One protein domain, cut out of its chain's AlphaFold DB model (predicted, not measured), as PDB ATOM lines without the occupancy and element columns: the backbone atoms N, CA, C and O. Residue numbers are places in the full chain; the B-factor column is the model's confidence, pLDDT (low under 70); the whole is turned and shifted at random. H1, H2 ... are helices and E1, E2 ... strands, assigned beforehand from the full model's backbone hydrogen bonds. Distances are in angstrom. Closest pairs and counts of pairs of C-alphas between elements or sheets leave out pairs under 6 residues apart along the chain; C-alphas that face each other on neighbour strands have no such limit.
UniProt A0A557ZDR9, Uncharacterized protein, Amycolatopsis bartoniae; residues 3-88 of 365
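AT A GLANCE: This is residues 3 to 88 of the 365 residues of an uncharacterized protein of Amycolatopsis bartoniae (UniProt A0A557ZDR9). A small antiparallel sheet, E3, E4 and E5, forms a wall between a two-strand hairpin, E1 and E2, at one end and helix H2 at the other, in a loose, flat arrangement with few contacts between these parts. The tip of the hairpin, residues 7 to 12, and residues 21 to 28, of which 25 to 28 belong to the short helix H1, stick out from the body. The printed part has 86 residues with two named helices and five named strands, in the order E1, E2, H1, E3, H2, E4, E5, and its class is mixed, helices and strands. The three-strand sheet runs E3, E4, E5. The whole is loose, with a radius of gyration of the C-alphas of 15.9 A and spans of 43 by 39 by 20 A.

HOW THE PARTS SIT: E1, residues 3 to 7, and E2, residues 12 to 17, form an antiparallel hairpin at 171 degrees, with N 5 and O 14 within hydrogen-bond range at 2.9 A. H1, residues 25 to 28, is apart from E1. E3, residues 32 to 37, and E4, residues 66 to 71, are antiparallel neighbours at 167 degrees, with N 34 and O 69 at 3.0 A. E5, residues 78 to 83, is antiparallel to E4 at 158 degrees, with N 80 and O 68 at 2.8 A; the two form a hairpin. E3 and E5 are the edge strands, and the sheet is twisted, its C-alphas lying up to 4.2 A off the best plane. E1 and E2 are apart from E3, E4 and E5. H2, residues 44 to 55, is not on this sheet, with 3 pairs of C-alphas within 10 A, and neither is H1, with 0. In H2, every O i to N i+4 pair is within hydrogen-bond range; H1 is too short for such a pair, and 0 of its 1 O i to N i+3 pair is within range. Residues 59 to 60 pair antiparallel with residues 86 to 87.

IN THESE COORDINATES: E1 begins at C-alpha 3, (32.262, -43.723, 55.996), and is 13.9 A long; E2 is 17.0 A and H1 5.3 A. E3 is 16.4 A long. H2 begins at C-alpha 44, (58.818, -35.014, 45.606), and is 15.8 A long. E4 is 15.8 A, and E5, 12.3 A, ends at C-alpha 83, (41.155, -36.458, 48.205).

THE WHOLE: The C-alphas farthest apart are those of Arg 21 and Gly 42, 45.4 A. The printed part has no cut and no long link. Mean pLDDT of the printed part is 86.9, and residues 3 and 8 are under 70.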
ATOM      1  N   TRP A   3      32.361 -44.967  56.753       68.62
ATOM      2  CA  TRP A   3      32.262 -43.723  55.996       68.62
ATOM      3  C   TRP A   3      31.916 -42.598  56.955       68.62
ATOM      4  O   TRP A   3      30.953 -42.710  57.709       68.62
ATOM      5  N   MET A   4      32.688 -41.518  56.936       70.81
ATOM      6  CA  MET A   4      32.434 -40.348  57.767       70.81
ATOM      7  C   MET A   4      32.255 -39.134  56.870       70.81
ATOM      8  O   MET A   4      33.086 -38.867  56.007       70.81
ATOM      9  N   SER A   5      31.186 -38.381  57.097       74.19
ATOM     10  CA  SER A   5      30.965 -37.085  56.464       74.19
ATOM     11  C   SER A   5      30.649 -36.058  57.529       74.19
ATOM     12  O   SER A   5      29.921 -36.337  58.481       74.19
ATOM     13  N   GLY A   6      31.214 -34.867  57.396       70.62
ATOM     14  CA  GLY A   6      30.988 -33.793  58.341       70.62
ATOM     15  C   GLY A   6      31.136 -32.435  57.690       70.62
ATOM     16  O   GLY A   6      31.901 -32.257  56.746       70.62
ATOM     17  N   HIS A   7      30.391 -31.469  58.213       72.56
ATOM     18  CA  HIS A   7      30.479 -30.086  57.779       72.56
ATOM     19  C   HIS A   7      31.268 -29.306  58.823       72.56
ATOM     20  O   HIS A   7      30.753 -29.026  59.910       72.56
ATOM     21  N   ARG A   8      32.517 -28.962  58.479       67.38
ATOM     22  CA  ARG A   8      33.506 -28.371  59.397       67.38
ATOM     23  C   ARG A   8      32.954 -27.151  60.142       67.38
ATOM     24  O   ARG A   8      33.108 -27.069  61.352       67.38
ATOM     25  N   ASP A   9      32.203 -26.300  59.446       74.38
ATOM     26  CA  ASP A   9      31.643 -25.061  60.011       74.38
ATOM     27  C   ASP A   9      30.492 -25.280  61.004       74.38
ATOM     28  O   ASP A   9      30.210 -24.420  61.832       74.38
ATOM     29  N   THR A  10      29.812 -26.429  60.939       82.50
ATOM     30  CA  THR A  10      28.678 -26.732  61.832       82.50
ATOM     31  C   THR A  10      29.052 -27.689  62.961       82.50
ATOM     32  O   THR A  10      28.236 -27.928  63.851       82.50
ATOM     33  N   GLY A  11      30.243 -28.298  62.902       78.88
ATOM     34  CA  GLY A  11      30.679 -29.343  63.832       78.88
ATOM     35  C   GLY A  11      29.845 -30.631  63.780       78.88
ATOM     36  O   GLY A  11      30.023 -31.508  64.621       78.88
ATOM     37  N   ARG A  12      28.919 -30.766  62.820       79.88
ATOM     38  CA  ARG A  12      28.094 -31.967  62.657       79.88
ATOM     39  C   ARG A  12      28.806 -32.974  61.779       79.88
ATOM     40  O   ARG A  12      29.290 -32.641  60.700       79.88
ATOM     41  N   TRP A  13      28.806 -34.212  62.242       81.38
ATOM     42  CA  TRP A  13      29.433 -35.345  61.594       81.38
ATOM     43  C   TRP A  13      28.494 -36.544  61.674       81.38
ATOM     44  O   TRP A  13      27.725 -36.692  62.621       81.38
ATOM     45  N   THR A  14      28.504 -37.356  60.627       79.69
ATOM     46  CA  THR A  14      27.759 -38.606  60.499       79.69
ATOM     47  C   THR A  14      28.752 -39.692  60.132       79.69
ATOM     48  O   THR A  14      29.535 -39.513  59.201       79.69
ATOM     49  N   ALA A  15      28.707 -40.807  60.855       82.31
ATOM     50  CA  ALA A  15      29.458 -42.010  60.538       82.31
ATOM     51  C   ALA A  15      28.483 -43.123  60.131       82.31
ATOM     52  O   ALA A  15      27.459 -43.322  60.784       82.31
ATOM     53  N   VAL A  16      28.791 -43.830  59.046       80.19
ATOM     54  CA  VAL A  16      28.032 -44.978  58.546       80.19
ATOM     55  C   VAL A  16      28.977 -46.160  58.404       80.19
ATOM     56  O   VAL A  16      29.912 -46.127  57.603       80.19
ATOM     57  N   ASP A  17      28.708 -47.225  59.152       80.94
ATOM     58  CA  ASP A  17      29.455 -48.474  59.052       80.94
ATOM     59  C   ASP A  17      28.803 -49.417  58.043       80.94
ATOM     60  O   ASP A  17      27.680 -49.893  58.228       80.94
ATOM     61  N   ILE A  18      29.535 -49.728  56.974       80.12
ATOM     62  CA  ILE A  18      29.144 -50.751  56.005       80.12
ATOM     63  C   ILE A  18      29.876 -52.045  56.361       80.12
ATOM     64  O   ILE A  18      31.105 -52.150  56.227       80.12
ATOM     65  N   ILE A  19      29.101 -53.031  56.818       83.25
ATOM     66  CA  ILE A  19      29.585 -54.330  57.293       83.25
ATOM     67  C   ILE A  19      29.048 -55.434  56.379       83.25
ATOM     68  O   ILE A  19      27.837 -55.590  56.201       83.25
ATOM     69  N   ALA A  20      29.955 -56.223  55.802       83.81
ATOM     70  CA  ALA A  20      29.581 -57.404  55.035       83.81
ATOM     71  C   ALA A  20      28.994 -58.466  55.976       83.81
ATOM     72  O   ALA A  20      29.652 -58.902  56.916       83.81
ATOM     73  N   ARG A  21      27.757 -58.907  55.713       84.19
ATOM     74  CA  ARG A  21      27.081 -59.914  56.550       84.19
ATOM     75  C   ARG A  21      27.687 -61.306  56.401       84.19
ATOM     76  O   ARG A  21      27.664 -62.094  57.338       84.19
ATOM     77  N   CYS A  22      28.190 -61.621  55.213       84.88
ATOM     78  CA  CYS A  22      28.871 -62.875  54.925       84.88
ATOM     79  C   CYS A  22      29.899 -62.683  53.802       84.88
ATOM     80  O   CYS A  22      29.885 -61.680  53.087       84.88
ATOM     81  N   ARG A  23      30.765 -63.683  53.603       83.56
ATOM     82  CA  ARG A  23      31.786 -63.685  52.540       83.56
ATOM     83  C   ARG A  23      31.195 -63.525  51.132       83.56
ATOM     84  O   ARG A  23      31.824 -62.925  50.272       83.56
ATOM     85  N   ALA A  24      29.983 -64.022  50.882       85.69
ATOM     86  CA  ALA A  24      29.335 -63.841  49.582       85.69
ATOM     87  C   ALA A  24      28.989 -62.363  49.310       85.69
ATOM     88  O   ALA A  24      29.059 -61.916  48.168       85.69
ATOM     89  N   SER A  25      28.687 -61.566  50.346       83.69
ATOM     90  CA  SER A  25      28.390 -60.135  50.189       83.69
ATOM     91  C   SER A  25      29.571 -59.353  49.609       83.69
ATOM     92  O   SER A  25      29.357 -58.471  48.782       83.69
ATOM     93  N   THR A  26      30.809 -59.707  49.976       82.50
ATOM     94  CA  THR A  26      32.015 -59.054  49.439       82.50
ATOM     95  C   THR A  26      32.315 -59.444  47.992       82.50
ATOM     96  O   THR A  26      33.139 -58.801  47.359       82.50
ATOM     97  N   GLN A  27      31.668 -60.488  47.465       85.00
ATOM     98  CA  GLN A  27      31.813 -60.918  46.071       85.00
ATOM     99  C   GLN A  27      30.711 -60.346  45.174       85.00
ATOM    100  O   GLN A  27      30.978 -59.995  44.032       85.00
ATOM    101  N   VAL A  28      29.479 -60.238  45.684       84.00
ATOM    102  CA  VAL A  28      28.317 -59.775  44.903       84.00
ATOM    103  C   VAL A  28      28.286 -58.252  44.764       84.00
ATOM    104  O   VAL A  28      27.926 -57.740  43.706       84.00
ATOM    105  N   ARG A  29      28.652 -57.513  45.820       84.81
ATOM    106  CA  ARG A  29      28.712 -56.046  45.787       84.81
ATOM    107  C   ARG A  29      29.900 -55.526  46.606       84.81
ATOM    108  O   ARG A  29      29.691 -54.995  47.700       84.81
ATOM    109  N   PRO A  30      31.141 -55.711  46.118       83.75
ATOM    110  CA  PRO A  30      32.312 -55.141  46.772       83.75
ATOM    111  C   PRO A  30      32.221 -53.614  46.791       83.75
ATOM    112  O   PRO A  30      31.634 -53.007  45.894       83.75
ATOM    113  N   ILE A  31      32.820 -53.013  47.817       86.69
ATOM    114  CA  ILE A  31      33.117 -51.582  47.807       86.69
ATOM    115  C   ILE A  31      34.420 -51.413  47.034       86.69
ATOM    116  O   ILE A  31      35.422 -52.031  47.399       86.69
ATOM    117  N   THR A  32      34.409 -50.597  45.986       88.12
ATOM    118  CA  THR A  32      35.599 -50.326  45.171       88.12
ATOM    119  C   THR A  32      35.946 -48.852  45.216       88.12
ATOM    120  O   THR A  32      35.065 -47.998  45.215       88.12
ATOM    121  N   VAL A  33      37.242 -48.556  45.247       88.06
ATOM    122  CA  VAL A  33      37.771 -47.197  45.125       88.06
ATOM    123  C   VAL A  33      38.671 -47.183  43.900       88.06
ATOM    124  O   VAL A  33      39.577 -48.009  43.796       88.06
ATOM    125  N   SER A  34      38.404 -46.277  42.969       90.12
ATOM    126  CA  SER A  34      39.190 -46.100  41.745       90.12
ATOM    127  C   SER A  34      39.522 -44.633  41.548       90.12
ATOM    128  O   SER A  34      38.734 -43.770  41.927       90.12
ATOM    129  N   GLY A  35      40.663 -44.339  40.938       91.06
ATOM    130  CA  GLY A  35      41.070 -42.966  40.690       91.06
ATOM    131  C   GLY A  35      42.490 -42.861  40.174       91.06
ATOM    132  O   GLY A  35      43.132 -43.863  39.855       91.06
ATOM    133  N   GLU A  36      42.958 -41.628  40.106       92.56
ATOM    134  CA  GLU A  36      44.265 -41.255  39.593       92.56
ATOM    135  C   GLU A  36      44.950 -40.266  40.536       92.56
ATOM    136  O   GLU A  36      44.308 -39.458  41.219       92.56
ATOM    137  N   PHE A  37      46.278 -40.344  40.559       92.88
ATOM    138  CA  PHE A  37      47.114 -39.346  41.201       92.88
ATOM    139  C   PHE A  37      47.579 -38.324  40.172       92.88
ATOM    140  O   PHE A  37      48.068 -38.683  39.102       92.88
ATOM    141  N   ILE A  38      47.463 -37.051  40.526       90.38
ATOM    142  CA  ILE A  38      47.999 -35.935  39.761       90.38
ATOM    143  C   ILE A  38      49.285 -35.503  40.457       90.38
ATOM    144  O   ILE A  38      49.248 -35.005  41.583       90.38
ATOM    145  N   ALA A  39      50.417 -35.708  39.790       92.31
ATOM    146  CA  ALA A  39      51.729 -35.306  40.274       92.31
ATOM    147  C   ALA A  39      52.479 -34.557  39.172       92.31
ATOM    148  O   ALA A  39      52.453 -34.961  38.007       92.31
ATOM    149  N   GLU A  40      53.147 -33.467  39.536       92.94
ATOM    150  CA  GLU A  40      54.028 -32.752  38.616       92.94
ATOM    151  C   GLU A  40      55.321 -33.548  38.431       92.94
ATOM    152  O   GLU A  40      55.919 -34.020  39.401       92.94
ATOM    153  N   THR A  41      55.761 -33.711  37.185       92.88
ATOM    154  CA  THR A  41      57.008 -34.417  36.875       92.88
ATOM    155  C   THR A  41      58.184 -33.759  37.595       92.88
ATOM    156  O   THR A  41      58.415 -32.565  37.438       92.88
ATOM    157  N   GLY A  42      58.944 -34.554  38.351       91.62
ATOM    158  CA  GLY A  42      60.091 -34.076  39.128       91.62
ATOM    159  C   GLY A  42      59.741 -33.490  40.498       91.62
ATOM    160  O   GLY A  42      60.640 -33.019  41.181       91.62
ATOM    161  N   SER A  43      58.470 -33.518  40.909       94.44
ATOM    162  CA  SER A  43      58.090 -33.204  42.291       94.44
ATOM    163  C   SER A  43      58.421 -34.353  43.249       94.44
ATOM    164  O   SER A  43      58.369 -35.522  42.858       94.44
ATOM    165  N   ASP A  44      58.631 -34.030  44.527       94.44
ATOM    166  CA  ASP A  44      58.818 -35.014  45.606       94.44
ATOM    167  C   ASP A  44      57.676 -36.044  45.650       94.44
ATOM    168  O   ASP A  44      57.883 -37.224  45.924       94.44
ATOM    169  N   PHE A  45      56.445 -35.619  45.338       94.81
ATOM    170  CA  PHE A  45      55.300 -36.526  45.296       94.81
ATOM    171  C   PHE A  45      55.359 -37.494  44.106       94.81
ATOM    172  O   PHE A  45      54.995 -38.661  44.251       94.81
ATOM    173  N   ALA A  46      55.838 -37.047  42.941       95.00
ATOM    174  CA  ALA A  46      56.060 -37.936  41.805       95.00
ATOM    175  C   ALA A  46      57.149 -38.978  42.112       95.00
ATOM    176  O   ALA A  46      56.982 -40.149  41.767       95.00
ATOM    177  N   GLU A  47      58.222 -38.582  42.803       94.62
ATOM    178  CA  GLU A  47      59.261 -39.505  43.275       94.62
ATOM    179  C   GLU A  47      58.704 -40.505  44.298       94.62
ATOM    180  O   GLU A  47      58.874 -41.711  44.129       94.62
ATOM    181  N   ALA A  48      57.933 -40.041  45.286       94.69
ATOM    182  CA  ALA A  48      57.299 -40.909  46.278       94.69
ATOM    183  C   ALA A  48      56.331 -41.930  45.649       94.69
ATOM    184  O   ALA A  48      56.295 -43.090  46.064       94.69
ATOM    185  N   LEU A  49      55.564 -41.536  44.624       94.75
ATOM    186  CA  LEU A  49      54.712 -42.458  43.864       94.75
ATOM    187  C   LEU A  49      55.534 -43.492  43.087       94.75
ATOM    188  O   LEU A  49      55.162 -44.669  43.043       94.75
ATOM    189  N   GLN A  50      56.647 -43.073  42.485       94.38
ATOM    190  CA  GLN A  50      57.547 -43.983  41.787       94.38
ATOM    191  C   GLN A  50      58.192 -44.975  42.761       94.38
ATOM    192  O   GLN A  50      58.257 -46.168  42.460       94.38
ATOM    193  N   ASP A  51      58.610 -44.519  43.939       94.62
ATOM    194  CA  ASP A  51      59.152 -45.356  45.008       94.62
ATOM    195  C   ASP A  51      58.110 -46.341  45.545       94.62
ATOM    196  O   ASP A  51      58.411 -47.522  45.745       94.62
ATOM    197  N   PHE A  52      56.862 -45.897  45.713       95.31
ATOM    198  CA  PHE A  52      55.752 -46.780  46.053       95.31
ATOM    199  C   PHE A  52      55.558 -47.870  44.997       95.31
ATOM    200  O   PHE A  52      55.470 -49.048  45.329       95.31
ATOM    201  N   HIS A  53      55.537 -47.517  43.713       94.06
ATOM    202  CA  HIS A  53      55.363 -48.507  42.652       94.06
ATOM    203  C   HIS A  53      56.560 -49.472  42.545       94.06
ATOM    204  O   HIS A  53      56.379 -50.680  42.366       94.06
ATOM    205  N   SER A  54      57.785 -48.959  42.670       94.94
ATOM    206  CA  SER A  54      59.021 -49.728  42.464       94.94
ATOM    207  C   SER A  54      59.341 -50.633  43.657       94.94
ATOM    208  O   SER A  54      59.678 -51.803  43.466       94.94
ATOM    209  N   TYR A  55      59.176 -50.123  44.881       95.38
ATOM    210  CA  TYR A  55      59.617 -50.777  46.120       95.38
ATOM    211  C   TYR A  55      58.520 -50.934  47.181       95.38
ATOM    212  O   TYR A  55      58.760 -51.559  48.211       95.38
ATOM    213  N   GLY A  56      57.316 -50.402  46.958       94.50
ATOM    214  CA  GLY A  56      56.235 -50.425  47.944       94.50
ATOM    215  C   GLY A  56      56.424 -49.405  49.067       94.50
ATOM    216  O   GLY A  56      55.870 -49.591  50.149       94.50
ATOM    217  N   THR A  57      57.254 -48.374  48.876       95.00
ATOM    218  CA  THR A  57      57.515 -47.341  49.890       95.00
ATOM    219  C   THR A  57      56.219 -46.628  50.301       95.00
ATOM    220  O   THR A  57      55.521 -46.103  49.434       95.00
ATOM    221  N   PRO A  58      55.876 -46.590  51.602       93.94
ATOM    222  CA  PRO A  58      54.742 -45.822  52.110       93.94
ATOM    223  C   PRO A  58      54.811 -44.352  51.685       93.94
ATOM    224  O   PRO A  58      55.890 -43.767  51.639       93.94
ATOM    225  N   PHE A  59      53.663 -43.736  51.410       94.44
ATOM    226  CA  PHE A  59      53.606 -42.335  50.997       94.44
ATOM    227  C   PHE A  59      52.330 -41.654  51.485       94.44
ATOM    228  O   PHE A  59      51.319 -42.301  51.774       94.44
ATOM    229  N   HIS A  60      52.366 -40.325  51.518       93.75
ATOM    230  CA  HIS A  60      51.202 -39.484  51.743       93.75
ATOM    231  C   HIS A  60      51.032 -38.539  50.558       93.75
ATOM    232  O   HIS A  60      51.966 -37.828  50.192       93.75
ATOM    233  N   SER A  61      49.854 -38.533  49.938       92.94
ATOM    234  CA  SER A  61      49.579 -37.597  48.851       92.94
ATOM    235  C   SER A  61      49.264 -36.205  49.402       92.94
ATOM    236  O   SER A  61      48.491 -36.114  50.362       92.94
ATOM    237  N   PRO A  62      49.733 -35.120  48.765       91.75
ATOM    238  CA  PRO A  62      49.345 -33.779  49.171       91.75
ATOM    239  C   PRO A  62      47.835 -33.540  48.968       91.75
ATOM    240  O   PRO A  62      47.195 -34.224  48.157       91.75
ATOM    241  N   PRO A  63      47.237 -32.573  49.690       90.00
ATOM    242  CA  PRO A  63      45.832 -32.217  49.522       90.00
ATOM    243  C   PRO A  63      45.479 -31.939  48.065       90.00
ATOM    244  O   PRO A  63      46.097 -31.102  47.412       90.00
ATOM    245  N   GLY A  64      44.462 -32.628  47.556       88.81
ATOM    246  CA  GLY A  64      43.986 -32.408  46.196       88.81
ATOM    247  C   GLY A  64      44.656 -33.249  45.110       88.81
ATOM    248  O   GLY A  64      44.189 -33.209  43.973       88.81
ATOM    249  N   ALA A  65      45.698 -34.012  45.443       90.94
ATOM    250  CA  ALA A  65      46.459 -34.788  44.466       90.94
ATOM    251  C   ALA A  65      45.762 -36.074  44.008       90.94
ATOM    252  O   ALA A  65      46.179 -36.662  43.016       90.94
ATOM    253  N   TYR A  66      44.703 -36.509  44.696       91.81
ATOM    254  CA  TYR A  66      43.900 -37.651  44.278       91.81
ATOM    255  C   TYR A  66      42.520 -37.222  43.779       91.81
ATOM    256  O   TYR A  66      41.802 -36.457  44.439       91.81
ATOM    257  N   ARG A  67      42.128 -37.774  42.630       91.19
ATOM    258  CA  ARG A  67      40.764 -37.705  42.101       91.19
ATOM    259  C   ARG A  67      40.269 -39.109  41.841       91.19
ATOM    260  O   ARG A  67      40.970 -39.911  41.234       91.19
ATOM    261  N   GLY A  68      39.055 -39.405  42.277       91.38
ATOM    262  CA  GLY A  68      38.519 -40.740  42.093       91.38
ATOM    263  C   GLY A  68      37.030 -40.839  42.336       91.38
ATOM    264  O   GLY A  68      36.311 -39.847  42.398       91.38
ATOM    265  N   GLU A  69      36.588 -42.069  42.501       91.88
ATOM    266  CA  GLU A  69      35.217 -42.442  42.781       91.88
ATOM    267  C   GLU A  69      35.231 -43.605  43.773       91.88
ATOM    268  O   GLU A  69      36.076 -44.504  43.698       91.88
ATOM    269  N   ILE A  70      34.307 -43.563  44.726       89.75
ATOM    270  CA  ILE A  70      33.971 -44.716  45.556       89.75
ATOM    271  C   ILE A  70      32.670 -45.277  45.023       89.75
ATOM    272  O   ILE A  70      31.680 -44.559  44.925       89.75
ATOM    273  N   ASP A  71      32.648 -46.572  44.764       88.81
ATOM    274  CA  ASP A  71      31.422 -47.299  44.509       88.81
ATOM    275  C   ASP A  71      31.073 -48.148  45.736       88.81
ATOM    276  O   ASP A  71      31.817 -49.057  46.115       88.81
ATOM    277  N   ALA A  72      29.955 -47.822  46.390       86.81
ATOM    278  CA  ALA A  72      29.511 -48.461  47.622       86.81
ATOM    279  C   ALA A  72      27.995 -48.762  47.605       86.81
ATOM    280  O   ALA A  72      27.212 -48.017  47.005       86.81
ATOM    281  N   PRO A  73      27.544 -49.840  48.282       82.62
ATOM    282  CA  PRO A  73      26.127 -50.176  48.397       82.62
ATOM    283  C   PRO A  73      25.280 -49.049  49.002       82.62
ATOM    284  O   PRO A  73      25.760 -48.237  49.788       82.62
ATOM    285  N   GLY A  74      23.981 -49.047  48.689       80.94
ATOM    286  CA  GLY A  74      23.017 -48.143  49.328       80.94
ATOM    287  C   GLY A  74      23.137 -46.673  48.912       80.94
ATOM    288  O   GLY A  74      22.643 -45.814  49.630       80.94
ATOM    289  N   GLY A  75      23.787 -46.380  47.779       81.56
ATOM    290  CA  GLY A  75      23.971 -45.007  47.295       81.56
ATOM    291  C   GLY A  75      25.032 -44.217  48.062       81.56
ATOM    292  O   GLY A  75      25.074 -42.999  47.950       81.56
ATOM    293  N   LEU A  76      25.884 -44.901  48.834       83.00
ATOM    294  CA  LEU A  76      26.977 -44.298  49.609       83.00
ATOM    295  C   LEU A  76      28.252 -44.070  48.776       83.00
ATOM    296  O   LEU A  76      29.280 -43.670  49.317       83.00
ATOM    297  N   GLY A  77      28.196 -44.368  47.476       84.25
ATOM    298  CA  GLY A  77      29.252 -44.050  46.523       84.25
ATOM    299  C   GLY A  77      29.199 -42.599  46.035       84.25
ATOM    300  O   GLY A  77      28.268 -41.853  46.339       84.25
ATOM    301  N   GLY A  78      30.199 -42.203  45.256       88.62
ATOM    302  CA  GLY A  78      30.278 -40.883  44.642       88.62
ATOM    303  C   GLY A  78      31.702 -40.452  44.315       88.62
ATOM    304  O   GLY A  78      32.676 -41.149  44.609       88.62
ATOM    305  N   GLN A  79      31.815 -39.267  43.712       90.25
ATOM    306  CA  GLN A  79      33.105 -38.687  43.351       90.25
ATOM    307  C   GLN A  79      33.895 -38.250  44.587       90.25
ATOM    308  O   GLN A  79      33.390 -37.557  45.471       90.25
ATOM    309  N   LEU A  80      35.174 -38.604  44.592       84.00
ATOM    310  CA  LEU A  80      36.190 -38.086  45.492       84.00
ATOM    311  C   LEU A  80      36.906 -36.927  44.799       84.00
ATOM    312  O   LEU A  80      37.865 -37.119  44.050       84.00
ATOM    313  N   GLY A  81      36.413 -35.715  45.046       77.69
ATOM    314  CA  GLY A  81      37.094 -34.483  44.668       77.69
ATOM    315  C   GLY A  81      38.094 -34.070  45.745       77.69
ATOM    316  O   GLY A  81      37.741 -33.996  46.918       77.69
ATOM    317  N   HIS A  82      39.325 -33.771  45.337       80.62
ATOM    318  CA  HIS A  82      40.396 -33.273  46.202       80.62
ATOM    319  C   HIS A  82      40.772 -34.182  47.389       80.62
ATOM    320  O   HIS A  82      41.024 -33.706  48.497       80.62
ATOM    321  N   GLY A  83      40.813 -35.495  47.161       82.25
ATOM    322  CA  GLY A  83      41.155 -36.458  48.205       82.25
ATOM    323  C   GLY A  83      42.634 -36.422  48.598       82.25
ATOM    324  O   GLY A  83      43.494 -35.998  47.822       82.25
ATOM    325  N   THR A  84      42.916 -36.921  49.802       86.50
ATOM    326  CA  THR A  84      44.251 -37.357  50.224       86.50
ATOM    327  C   THR A  84      44.245 -38.865  50.440       86.50
ATOM    328  O   THR A  84      43.292 -39.428  50.979       86.50
ATOM    329  N   ILE A  85      45.313 -39.529  50.015       89.56
ATOM    330  CA  ILE A  85      45.563 -40.947  50.244       89.56
ATOM    331  C   ILE A  85      46.859 -41.083  51.027       89.56
ATOM    332  O   ILE A  85      47.849 -40.410  50.750       89.56
ATOM    333  N   SER A  86      46.836 -41.980  52.007       90.62
ATOM    334  CA  SER A  86      48.029 -42.413  52.727       90.62
ATOM    335  C   SER A  86      48.183 -43.909  52.536       90.62
ATOM    336  O   SER A  86      47.250 -44.661  52.817       90.62
ATOM    337  N   MET A  87      49.359 -44.327  52.094       90.62
ATOM    338  CA  MET A  87      49.805 -45.706  52.201       90.62
ATOM    339  C   MET A  87      50.727 -45.784  53.408       90.62
ATOM    340  O   MET A  87      51.686 -45.021  53.493       90.62
ATOM    341  N   LEU A  88      50.416 -46.671  54.348       89.06
ATOM    342  CA  LEU A  88      51.167 -46.841  55.591       89.06
ATOM    343  C   LEU A  88      51.884 -48.198  55.590       89.06
ATOM    344  O   LEU A  88      51.393 -49.132  54.946       89.06
TER     345      LEU A  88